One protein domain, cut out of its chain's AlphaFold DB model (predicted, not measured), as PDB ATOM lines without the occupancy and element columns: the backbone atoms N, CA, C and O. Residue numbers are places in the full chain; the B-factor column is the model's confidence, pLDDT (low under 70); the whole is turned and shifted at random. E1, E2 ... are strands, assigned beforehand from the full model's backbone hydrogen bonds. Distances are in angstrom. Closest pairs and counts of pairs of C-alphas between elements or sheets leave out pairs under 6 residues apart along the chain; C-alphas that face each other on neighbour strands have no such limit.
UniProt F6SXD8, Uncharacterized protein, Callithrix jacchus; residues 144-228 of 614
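What this domain is: This is residues 144 to 228 of the 614 residues of an uncharacterized protein of Callithrix jacchus (UniProt F6SXD8). The domain is one antiparallel sheet of seven strands, strongly twisted and curled like part of a barrel that stays open, with its edge strands E6 and E7 apart. A bend of 73 degrees at residue 192 turns the longest strand, E4, within the curl, and the long link of residues 164 to 178 joins E2 to E3. The printed part has 85 residues, with no named helix and with strands E1 to E7 in order along the chain; the order across the sheet is E6, E1, E2, E5, E4, E3, E7. The class is all strand, though the strands hold 36 of the 85 residues, under half. The whole is compact, with a radius of gyration of the C-alphas of 11.4 A and spans of 33 by 28 by 21 A.

Where its parts are: E1, residues 149 to 153, begins at C-alpha 149 (-38.306, 36.076, -0.854) and is 13.3 A long. E2, residues 158 to 163, is 16.6 A long. E3 has residues 179 to 182, and E4, residues 189 to 196, is 17.4 A from first to last C-alpha. E5, residues 199 to 204, is 15.8 A long. E6 has residues 214 to 216. E7, residues 222 to 225, ends at C-alpha 225 (-37.710, 42.099, 15.624).

How they stand to each other: From edge to edge the strands' lines turn by 79 degrees and the way across the sheet by 91 degrees. Edge strand E6 is antiparallel to E1, with N 149 and O 216 2.8 A apart. E1 and E2 form a hairpin at 154 degrees, with N 150 and O 162 2.8 A apart. E2 and E5 are antiparallel at 140 degrees, with N 161 and O 200 2.8 A apart. E5 and E4 form a hairpin at 159 degrees, with N 201 and O 193 2.8 A apart. E4 and E3 form a hairpin at 118 degrees, with N 189 and O 181 2.8 A apart. E3 and edge strand E7 are antiparallel at 150 degrees, with N 182 and O 222 2.8 A apart. E3, E4 and E5 make a meander, each strand the antiparallel neighbour of the one before; with E2, the antiparallel neighbour of E5, they make a Greek key.

The domain as a whole: The two C-alphas farthest apart, those of Ala 168 and Glu 208, are 33.1 A from each other. The printed part has no cut. The link from E2 to E3 is long, with 15 residues; its C-alphas lie 9 to 18 A from the mean of all C-alphas. The mean pLDDT of the printed part is 90.1, and residues 165 to 168 are under 70.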
ATOM      1  N   CYS A 144     -43.386  43.591   3.758       90.56
ATOM      2  CA  CYS A 144     -42.523  42.619   3.080       90.56
ATOM      3  C   CYS A 144     -42.972  41.154   3.258       90.56
ATOM      4  O   CYS A 144     -42.838  40.359   2.327       90.56
ATOM      5  N   LEU A 145     -43.601  40.807   4.390       91.38
ATOM      6  CA  LEU A 145     -44.123  39.461   4.683       91.38
ATOM      7  C   LEU A 145     -45.258  39.017   3.743       91.38
ATOM      8  O   LEU A 145     -45.644  37.846   3.720       91.38
ATOM      9  N   SER A 146     -45.822  39.941   2.959       89.44
ATOM     10  CA  SER A 146     -46.861  39.628   1.979       89.44
ATOM     11  C   SER A 146     -46.332  39.021   0.668       89.44
ATOM     12  O   SER A 146     -47.154  38.544  -0.118       89.44
ATOM     13  N   SER A 147     -45.007  38.972   0.457       91.44
ATOM     14  CA  SER A 147     -44.368  38.438  -0.757       91.44
ATOM     15  C   SER A 147     -43.446  37.232  -0.502       91.44
ATOM     16  O   SER A 147     -43.094  36.889   0.629       91.44
ATOM     17  N   SER A 148     -43.081  36.560  -1.593       92.00
ATOM     18  CA  SER A 148     -42.024  35.551  -1.640       92.00
ATOM     19  C   SER A 148     -40.648  36.228  -1.623       92.00
ATOM     20  O   SER A 148     -40.490  37.351  -2.102       92.00
ATOM     21  N   LEU A 149     -39.641  35.535  -1.095       94.00
ATOM     22  CA  LEU A 149     -38.306  36.076  -0.854       94.00
ATOM     23  C   LEU A 149     -37.241  35.299  -1.633       94.00
ATOM     24  O   LEU A 149     -37.032  34.114  -1.387       94.00
ATOM     25  N   LEU A 150     -36.528  35.968  -2.536       94.25
ATOM     26  CA  LEU A 150     -35.347  35.436  -3.215       94.25
ATOM     27  C   LEU A 150     -34.078  35.840  -2.458       94.25
ATOM     28  O   LEU A 150     -33.852  37.022  -2.198       94.25
ATOM     29  N   ILE A 151     -33.223  34.862  -2.167       94.38
ATOM     30  CA  ILE A 151     -31.935  35.079  -1.499       94.38
ATOM     31  C   ILE A 151     -30.800  34.816  -2.477       94.38
ATOM     32  O   ILE A 151     -30.703  33.733  -3.049       94.38
ATOM     33  N   SER A 152     -29.916  35.798  -2.643       93.31
ATOM     34  CA  SER A 152     -28.741  35.715  -3.516       93.31
ATOM     35  C   SER A 152     -27.487  36.189  -2.785       93.31
ATOM     36  O   SER A 152     -27.516  37.170  -2.043       93.31
ATOM     37  N   LYS A 153     -26.369  35.484  -2.955       91.25
ATOM     38  CA  LYS A 153     -25.099  35.830  -2.309       91.25
ATOM     39  C   LYS A 153     -24.410  36.962  -3.073       91.25
ATOM     40  O   LYS A 153     -24.181  36.842  -4.272       91.25
ATOM     41  N   THR A 154     -24.046  38.041  -2.381       85.69
ATOM     42  CA  THR A 154     -23.349  39.201  -2.978       85.69
ATOM     43  C   THR A 154     -21.910  39.362  -2.493       85.69
ATOM     44  O   THR A 154     -21.113  40.011  -3.160       85.69
ATOM     45  N   GLY A 155     -21.546  38.747  -1.364       79.06
ATOM     46  CA  GLY A 155     -20.181  38.742  -0.830       79.06
ATOM     47  C   GLY A 155     -19.931  37.540   0.078       79.06
ATOM     48  O   GLY A 155     -20.727  36.605   0.114       79.06
ATOM     49  N   ASN A 156     -18.821  37.536   0.826       73.06
ATOM     50  CA  ASN A 156     -18.457  36.381   1.664       73.06
ATOM     51  C   ASN A 156     -19.499  36.071   2.755       73.06
ATOM     52  O   ASN A 156     -19.770  34.897   2.999       73.06
ATOM     53  N   PHE A 157     -20.103  37.104   3.355       80.25
ATOM     54  CA  PHE A 157     -21.110  36.986   4.425       80.25
ATOM     55  C   PHE A 157     -22.369  37.839   4.188       80.25
ATOM     56  O   PHE A 157     -23.295  37.811   4.997       80.25
ATOM     57  N   THR A 158     -22.396  38.592   3.088       89.81
ATOM     58  CA  THR A 158     -23.472  39.508   2.702       89.81
ATOM     59  C   THR A 158     -24.354  38.885   1.632       89.81
ATOM     60  O   THR A 158     -23.870  38.296   0.658       89.81
ATOM     61  N   TYR A 159     -25.656  39.058   1.807       94.38
ATOM     62  CA  TYR A 159     -26.691  38.501   0.953       94.38
ATOM     63  C   TYR A 159     -27.653  39.604   0.542       94.38
ATOM     64  O   TYR A 159     -27.932  40.526   1.309       94.38
ATOM     65  N   LYS A 160     -28.154  39.502  -0.683       95.75
ATOM     66  CA  LYS A 160     -29.220  40.337  -1.210       95.75
ATOM     67  C   LYS A 160     -30.534  39.573  -1.121       95.75
ATOM     68  O   LYS A 160     -30.660  38.470  -1.659       95.75
ATOM     69  N   LEU A 161     -31.476  40.192  -0.429       95.69
ATOM     70  CA  LEU A 161     -32.845  39.756  -0.234       95.69
ATOM     71  C   LEU A 161     -33.735  40.525  -1.211       95.69
ATOM     72  O   LEU A 161     -33.749  41.754  -1.173       95.69
ATOM     73  N   THR A 162     -34.454  39.818  -2.077       94.56
ATOM     74  CA  THR A 162     -35.295  40.420  -3.119       94.56
ATOM     75  C   THR A 162     -36.730  39.925  -2.978       94.56
ATOM     76  O   THR A 162     -36.959  38.716  -2.990       94.56
ATOM     77  N   LEU A 163     -37.696  40.836  -2.866       92.56
ATOM     78  CA  LEU A 163     -39.119  40.488  -2.859       92.56
ATOM     79  C   LEU A 163     -39.612  40.184  -4.276       92.56
ATOM     80  O   LEU A 163     -39.274  40.892  -5.230       92.56
ATOM     81  N   ASP A 164     -40.443  39.152  -4.412       83.69
ATOM     82  CA  ASP A 164     -41.093  38.841  -5.682       83.69
ATOM     83  C   ASP A 164     -42.136  39.919  -6.035       83.69
ATOM     84  O   ASP A 164     -42.929  40.375  -5.208       83.69
ATOM     85  N   SER A 165     -42.104  40.355  -7.292       60.12
ATOM     86  CA  SER A 165     -42.750  41.561  -7.810       60.12
ATOM     87  C   SER A 165     -44.241  41.393  -8.123       60.12
ATOM     88  O   SER A 165     -44.869  42.351  -8.577       60.12
ATOM     89  N   GLN A 166     -44.810  40.200  -7.948       65.75
ATOM     90  CA  GLN A 166     -46.198  39.926  -8.340       65.75
ATOM     91  C   GLN A 166     -47.237  40.526  -7.376       65.75
ATOM     92  O   GLN A 166     -48.406  40.647  -7.732       65.75
ATOM     93  N   VAL A 167     -46.823  40.954  -6.178       64.25
ATOM     94  CA  VAL A 167     -47.695  41.577  -5.170       64.25
ATOM     95  C   VAL A 167     -47.362  43.067  -5.063       64.25
ATOM     96  O   VAL A 167     -46.310  43.439  -4.552       64.25
ATOM     97  N   ALA A 168     -48.262  43.937  -5.532       60.25
ATOM     98  CA  ALA A 168     -48.015  45.380  -5.685       60.25
ATOM     99  C   ALA A 168     -47.775  46.165  -4.372       60.25
ATOM    100  O   ALA A 168     -47.403  47.333  -4.429       60.25
ATOM    101  N   GLN A 169     -47.994  45.552  -3.205       75.12
ATOM    102  CA  GLN A 169     -47.956  46.213  -1.891       75.12
ATOM    103  C   GLN A 169     -46.843  45.701  -0.960       75.12
ATOM    104  O   GLN A 169     -46.720  46.204   0.151       75.12
ATOM    105  N   ALA A 170     -46.034  44.723  -1.382       84.00
ATOM    106  CA  ALA A 170     -44.955  44.184  -0.554       84.00
ATOM    107  C   ALA A 170     -43.672  45.000  -0.736       84.00
ATOM    108  O   ALA A 170     -43.103  45.018  -1.830       84.00
ATOM    109  N   LEU A 171     -43.217  45.670   0.324       91.50
ATOM    110  CA  LEU A 171     -42.068  46.570   0.275       91.50
ATOM    111  C   LEU A 171     -41.165  46.311   1.487       91.50
ATOM    112  O   LEU A 171     -41.659  45.989   2.564       91.50
ATOM    113  N   PHE A 172     -39.851  46.468   1.329       92.56
ATOM    114  CA  PHE A 172     -38.963  46.645   2.478       92.56
ATOM    115  C   PHE A 172     -39.061  48.086   2.976       92.56
ATOM    116  O   PHE A 172     -38.893  49.031   2.202       92.56
ATOM    117  N   GLU A 173     -39.299  48.252   4.271       91.38
ATOM    118  CA  GLU A 173     -39.447  49.558   4.912       91.38
ATOM    119  C   GLU A 173     -38.240  49.873   5.789       91.38
ATOM    120  O   GLU A 173     -37.639  48.975   6.362       91.38
ATOM    121  N   ASN A 174     -37.890  51.149   5.982       90.50
ATOM    122  CA  ASN A 174     -36.762  51.525   6.854       90.50
ATOM    123  C   ASN A 174     -36.865  50.961   8.284       90.50
ATOM    124  O   ASN A 174     -35.844  50.803   8.956       90.50
ATOM    125  N   THR A 175     -38.080  50.652   8.735       90.94
ATOM    126  CA  THR A 175     -38.387  49.976  10.000       90.94
ATOM    127  C   THR A 175     -37.926  48.515  10.038       90.94
ATOM    128  O   THR A 175     -37.776  47.981  11.133       90.94
ATOM    129  N   ASP A 176     -37.663  47.884   8.890       92.94
ATOM    130  CA  ASP A 176     -37.186  46.501   8.757       92.94
ATOM    131  C   ASP A 176     -35.679  46.342   8.960       92.94
ATOM    132  O   ASP A 176     -35.180  45.227   9.121       92.94
ATOM    133  N   ILE A 177     -34.928  47.443   8.976       93.88
ATOM    134  CA  ILE A 177     -33.498  47.398   9.278       93.88
ATOM    135  C   ILE A 177     -33.313  46.919  10.724       93.88
ATOM    136  O   ILE A 177     -34.017  47.366  11.624       93.88
ATOM    137  N   GLU A 178     -32.357  46.009  10.930       94.38
ATOM    138  CA  GLU A 178     -32.108  45.247  12.164       94.38
ATOM    139  C   GLU A 178     -33.158  44.178  12.516       94.38
ATOM    140  O   GLU A 178     -33.013  43.491  13.533       94.38
ATOM    141  N   LYS A 179     -34.171  43.955  11.669       95.19
ATOM    142  CA  LYS A 179     -35.010  42.755  11.768       95.19
ATOM    143  C   LYS A 179     -34.300  41.557  11.143       95.19
ATOM    144  O   LYS A 179     -33.469  41.682  10.240       95.19
ATOM    145  N   THR A 180     -34.616  40.369  11.646       96.19
ATOM    146  CA  THR A 180     -33.993  39.116  11.209       96.19
ATOM    147  C   THR A 180     -34.997  38.244  10.485       96.19
ATOM    148  O   THR A 180     -36.010  37.842  11.054       96.19
ATOM    149  N   VAL A 181     -34.679  37.924   9.238       96.88
ATOM    150  CA  VAL A 181     -35.388  36.944   8.424       96.88
ATOM    151  C   VAL A 181     -34.955  35.553   8.871       96.88
ATOM    152  O   VAL A 181     -33.776  35.209   8.793       96.88
ATOM    153  N   VAL A 182     -35.901  34.751   9.341       95.00
ATOM    154  CA  VAL A 182     -35.674  33.384   9.807       95.00
ATOM    155  C   VAL A 182     -36.362  32.418   8.861       95.00
ATOM    156  O   VAL A 182     -37.565  32.514   8.612       95.00
ATOM    157  N   ILE A 183     -35.591  31.455   8.365       93.06
ATOM    158  CA  ILE A 183     -36.068  30.403   7.472       93.06
ATOM    159  C   ILE A 183     -35.770  29.064   8.149       93.06
ATOM    160  O   ILE A 183     -34.596  28.732   8.334       93.06
ATOM    161  N   PRO A 184     -36.794  28.290   8.549       87.88
ATOM    162  CA  PRO A 184     -36.579  26.993   9.177       87.88
ATOM    163  C   PRO A 184     -35.702  26.077   8.311       87.88
ATOM    164  O   PRO A 184     -35.944  25.925   7.117       87.88
ATOM    165  N   GLY A 185     -34.682  25.465   8.918       86.69
ATOM    166  CA  GLY A 185     -33.741  24.571   8.230       86.69
ATOM    167  C   GLY A 185     -32.592  25.262   7.484       86.69
ATOM    168  O   GLY A 185     -31.703  24.569   6.998       86.69
ATOM    169  N   TYR A 186     -32.565  26.596   7.429       92.31
ATOM    170  CA  TYR A 186     -31.516  27.380   6.771       92.31
ATOM    171  C   TYR A 186     -30.918  28.440   7.711       92.31
ATOM    172  O   TYR A 186     -31.356  28.623   8.852       92.31
ATOM    173  N   SER A 187     -29.888  29.144   7.232       93.75
ATOM    174  CA  SER A 187     -29.358  30.334   7.907       93.75
ATOM    175  C   SER A 187     -30.415  31.432   8.032       93.75
ATOM    176  O   SER A 187     -31.219  31.647   7.129       93.75
ATOM    177  N   SER A 188     -30.338  32.188   9.120       95.44
ATOM    178  CA  SER A 188     -31.110  33.412   9.328       95.44
ATOM    179  C   SER A 188     -30.322  34.617   8.819       95.44
ATOM    180  O   SER A 188     -29.089  34.572   8.744       95.44
ATOM    181  N   PHE A 189     -31.027  35.680   8.444       96.19
ATOM    182  CA  PHE A 189     -30.461  36.844   7.767       96.19
ATOM    183  C   PHE A 189     -30.871  38.134   8.474       96.19
ATOM    184  O   PHE A 189     -32.038  38.514   8.461       96.19
ATOM    185  N   LEU A 190     -29.907  38.821   9.085       96.31
ATOM    186  CA  LEU A 190     -30.120  40.124   9.713       96.31
ATOM    187  C   LEU A 190     -30.070  41.225   8.654       96.31
ATOM    188  O   LEU A 190     -29.023  41.408   8.036       96.31
ATOM    189  N   ILE A 191     -31.157  41.971   8.473       96.31
ATOM    190  CA  ILE A 191     -31.225  43.082   7.517       96.31
ATOM    191  C   ILE A 191     -30.367  44.243   8.032       96.31
ATOM    192  O   ILE A 191     -30.620  44.777   9.108       96.31
ATOM    193  N   THR A 192     -29.359  44.656   7.268       93.69
ATOM    194  CA  THR A 192     -28.442  45.744   7.653       93.69
ATOM    195  C   THR A 192     -28.732  47.050   6.923       93.69
ATOM    196  O   THR A 192     -28.528  48.127   7.479       93.69
ATOM    197  N   SER A 193     -29.224  46.981   5.685       93.62
ATOM    198  CA  SER A 193     -29.578  48.161   4.893       93.62
ATOM    199  C   SER A 193     -30.606  47.824   3.822       93.62
ATOM    200  O   SER A 193     -30.624  46.704   3.316       93.62
ATOM    201  N   ILE A 194     -31.400  48.808   3.417       94.94
ATOM    202  CA  ILE A 194     -32.368  48.684   2.322       94.94
ATOM    203  C   ILE A 194     -31.835  49.467   1.129       94.94
ATOM    204  O   ILE A 194     -31.411  50.610   1.283       94.94
ATOM    205  N   LEU A 195     -31.798  48.822  -0.038       92.75
ATOM    206  CA  LEU A 195     -31.295  49.416  -1.279       92.75
ATOM    207  C   LEU A 195     -32.413  50.148  -2.017       92.75
ATOM    208  O   LEU A 195     -32.225  51.261  -2.495       92.75
ATOM    209  N   ASP A 196     -33.572  49.502  -2.100       90.62
ATOM    210  CA  ASP A 196     -34.799  50.027  -2.684       90.62
ATOM    211  C   ASP A 196     -35.998  49.265  -2.098       90.62
ATOM    212  O   ASP A 196     -35.832  48.330  -1.313       90.62
ATOM    213  N   ASN A 197     -37.213  49.631  -2.506       89.94
ATOM    214  CA  ASN A 197     -38.440  49.043  -1.970       89.94
ATOM    215  C   ASN A 197     -38.540  47.513  -2.144       89.94
ATOM    216  O   ASN A 197     -39.364  46.893  -1.482       89.94
ATOM    217  N   LYS A 198     -37.753  46.887  -3.028       90.44
ATOM    218  CA  LYS A 198     -37.773  45.436  -3.279       90.44
ATOM    219  C   LYS A 198     -36.517  44.720  -2.808       90.44
ATOM    220  O   LYS A 198     -36.547  43.498  -2.684       90.44
ATOM    221  N   ASN A 199     -35.427  45.443  -2.579       93.69
ATOM    222  CA  ASN A 199     -34.113  44.874  -2.332       93.69
ATOM    223  C   ASN A 199     -33.544  45.335  -0.988       93.69
ATOM    224  O   ASN A 199     -33.356  46.529  -0.750       93.69
ATOM    225  N   ALA A 200     -33.150  44.376  -0.156       95.88
ATOM    226  CA  ALA A 200     -32.427  44.613   1.088       95.88
ATOM    227  C   ALA A 200     -31.098  43.848   1.117       95.88
ATOM    228  O   ALA A 200     -30.925  42.822   0.456       95.88
ATOM    229  N   VAL A 201     -30.141  44.356   1.889       95.19
ATOM    230  CA  VAL A 201     -28.876  43.684   2.199       95.19
ATOM    231  C   VAL A 201     -28.968  43.118   3.603       95.19
ATOM    232  O   VAL A 201     -29.425  43.795   4.526       95.19
ATOM    233  N   ALA A 202     -28.510  41.881   3.760       95.38
ATOM    234  CA  ALA A 202     -28.513  41.188   5.031       95.38
ATOM    235  C   ALA A 202     -27.230  40.386   5.271       95.38
ATOM    236  O   ALA A 202     -26.505  40.029   4.339       95.38
ATOM    237  N   LEU A 203     -26.966  40.083   6.541       94.88
ATOM    238  CA  LEU A 203     -25.865  39.232   6.990       94.88
ATOM    239  C   LEU A 203     -26.387  37.882   7.473       94.88
ATOM    240  O   LEU A 203     -27.331  37.828   8.260       94.88
ATOM    241  N   ALA A 204     -25.742  36.801   7.039       94.06
ATOM    242  CA  ALA A 204     -26.092  35.447   7.455       94.06
ATOM    243  C   ALA A 204     -25.508  35.102   8.836       94.06
ATOM    244  O   ALA A 204     -24.309  35.271   9.066       94.06
ATOM    245  N   THR A 205     -26.332  34.555   9.732       93.00
ATOM    246  CA  THR A 205     -25.890  34.019  11.034       93.00
ATOM    247  C   THR A 205     -25.052  32.748  10.882       93.00
ATOM    248  O   THR A 205     -24.104  32.540  11.637       93.00
ATOM    249  N   MET A 206     -25.367  31.910   9.887       91.00
ATOM    250  CA  MET A 206     -24.664  30.664   9.564       91.00
ATOM    251  C   MET A 206     -24.369  30.593   8.054       91.00
ATOM    252  O   MET A 206     -25.062  29.890   7.321       91.00
ATOM    253  N   PRO A 207     -23.331  31.291   7.556       89.12
ATOM    254  CA  PRO A 207     -23.077  31.450   6.117       89.12
ATOM    255  C   PRO A 207     -22.918  30.145   5.325       89.12
ATOM    256  O   PRO A 207     -23.226  30.112   4.137       89.12
ATOM    257  N   GLU A 208     -22.444  29.072   5.964       87.31
ATOM    258  CA  GLU A 208     -22.303  27.749   5.336       87.31
ATOM    259  C   GLU A 208     -23.658  27.075   5.066       87.31
ATOM    260  O   GLU A 208     -23.795  26.342   4.093       87.31
ATOM    261  N   GLY A 209     -24.672  27.361   5.889       84.88
ATOM    262  CA  GLY A 209     -26.049  26.883   5.727       84.88
ATOM    263  C   GLY A 209     -26.964  27.881   5.008       84.88
ATOM    264  O   GLY A 209     -28.189  27.742   5.055       84.88
ATOM    265  N   ALA A 210     -26.404  28.932   4.404       89.69
ATOM    266  CA  ALA A 210     -27.177  29.972   3.738       89.69
ATOM    267  C   ALA A 210     -27.506  29.580   2.283       89.69
ATOM    268  O   ALA A 210     -26.589  29.300   1.505       89.69
ATOM    269  N   PRO A 211     -28.789  29.594   1.876       89.88
ATOM    270  CA  PRO A 211     -29.184  29.328   0.497       89.88
ATOM    271  C   PRO A 211     -28.630  30.388  -0.469       89.88
ATOM    272  O   PRO A 211     -28.452  31.552  -0.107       89.88
ATOM    273  N   ASN A 212     -28.390  29.991  -1.721       89.06
ATOM    274  CA  ASN A 212     -27.963  30.895  -2.788       89.06
ATOM    275  C   ASN A 212     -28.831  30.703  -4.036       89.06
ATOM    276  O   ASN A 212     -28.955  29.585  -4.528       89.06
ATOM    277  N   ASN A 213     -29.390  31.799  -4.547       90.56
ATOM    278  CA  ASN A 213     -30.342  31.838  -5.659       90.56
ATOM    279  C   ASN A 213     -31.558  30.927  -5.440       90.56
ATOM    280  O   ASN A 213     -31.970  30.192  -6.334       90.56
ATOM    281  N   MET A 214     -32.128  30.985  -4.235       92.56
ATOM    282  CA  MET A 214     -33.306  30.207  -3.852       92.56
ATOM    283  C   MET A 214     -34.453  31.134  -3.454       92.56
ATOM    284  O   MET A 214     -34.240  32.105  -2.721       92.56
ATOM    285  N   THR A 215     -35.656  30.816  -3.928       92.56
ATOM    286  CA  THR A 215     -36.883  31.554  -3.616       92.56
ATOM    287  C   THR A 215     -37.691  30.812  -2.562       92.56
ATOM    288  O   THR A 215     -37.992  29.629  -2.715       92.56
ATOM    289  N   PHE A 216     -38.082  31.525  -1.514       92.94
ATOM    290  CA  PHE A 216     -38.956  31.051  -0.452       92.94
ATOM    291  C   PHE A 216     -40.344  31.651  -0.644       92.94
ATOM    292  O   PHE A 216     -40.488  32.864  -0.779       92.94
ATOM    293  N   LEU A 217     -41.363  30.795  -0.689       92.06
ATOM    294  CA  LEU A 217     -42.747  31.227  -0.850       92.06
ATOM    295  C   LEU A 217     -43.222  32.041   0.360       92.06
ATOM    296  O   LEU A 217     -42.701  31.927   1.471       92.06
ATOM    297  N   LYS A 218     -44.264  32.846   0.153       88.88
ATOM    298  CA  LYS A 218     -44.987  33.495   1.251       88.88
ATOM    299  C   LYS A 218     -45.338  32.476   2.350       88.88
ATOM    300  O   LYS A 218     -45.741  31.352   2.054       88.88
ATOM    301  N   SER A 219     -45.207  32.891   3.610       87.31
ATOM    302  CA  SER A 219     -45.484  32.083   4.811       87.31
ATOM    303  C   SER A 219     -44.510  30.927   5.094       87.31
ATOM    304  O   SER A 219     -44.726  30.204   6.064       87.31
ATOM    305  N   THR A 220     -43.440  30.740   4.309       91.88
ATOM    306  CA  THR A 220     -42.368  29.771   4.634       91.88
ATOM    307  C   THR A 220     -41.132  30.415   5.265       91.88
ATOM    308  O   THR A 220     -40.189  29.720   5.647       91.88
ATOM    309  N   TRP A 221     -41.144  31.738   5.406       93.44
ATOM    310  CA  TRP A 221     -40.131  32.531   6.087       93.44
ATOM    311  C   TRP A 221     -40.808  33.488   7.070       93.44
ATOM    312  O   TRP A 221     -41.975  33.848   6.905       93.44
ATOM    313  N   PHE A 222     -40.072  33.880   8.104       94.75
ATOM    314  CA  PHE A 222     -40.578  34.694   9.203       94.75
ATOM    315  C   PHE A 222     -39.663  35.881   9.460       94.75
ATOM    316  O   PHE A 222     -38.480  35.845   9.122       94.75
ATOM    317  N   LEU A 223     -40.194  36.909  10.113       94.94
ATOM    318  CA  LEU A 223     -39.437  38.091  10.493       94.94
ATOM    319  C   LEU A 223     -39.521  38.277  12.008       94.94
ATOM    320  O   LEU A 223     -40.605  38.274  12.589       94.94
ATOM    321  N   TYR A 224     -38.360  38.404  12.644       94.56
ATOM    322  CA  TYR A 224     -38.230  38.669  14.072       94.56
ATOM    323  C   TYR A 224     -37.636  40.052  14.293       94.56
ATOM    324  O   TYR A 224     -36.632  40.413  13.673       94.56
ATOM    325  N   ASN A 225     -38.203  40.789  15.242       93.62
ATOM    326  CA  ASN A 225     -37.710  42.099  15.624       93.62
ATOM    327  C   ASN A 225     -36.980  42.050  16.975       93.62
ATOM    328  O   ASN A 225     -37.590  42.114  18.041       93.62
ATOM    329  N   PHE A 226     -35.652  41.960  16.900       93.81
ATOM    330  CA  PHE A 226     -34.738  42.181  18.024       93.81
ATOM    331  C   PHE A 226     -33.764  43.331  17.717       93.81
ATOM    332  O   PHE A 226     -32.614  43.321  18.164       93.81
ATOM    333  N   GLY A 227     -34.219  44.300  16.919       91.12
ATOM    334  CA  GLY A 227     -33.458  45.496  16.583       91.12
ATOM    335  C   GLY A 227     -33.413  46.509  17.728       91.12
ATOM    336  O   GLY A 227     -34.104  46.386  18.741       91.12
ATOM    337  N   GLN A 228     -32.580  47.527  17.549       87.56
ATOM    338  CA  GLN A 228     -32.418  48.660  18.456       87.56
ATOM    339  C   GLN A 228     -32.902  49.970  17.818       87.56
ATOM    340  O   GLN A 228     -33.308  50.887  18.531       87.56
TER     341      GLN A 228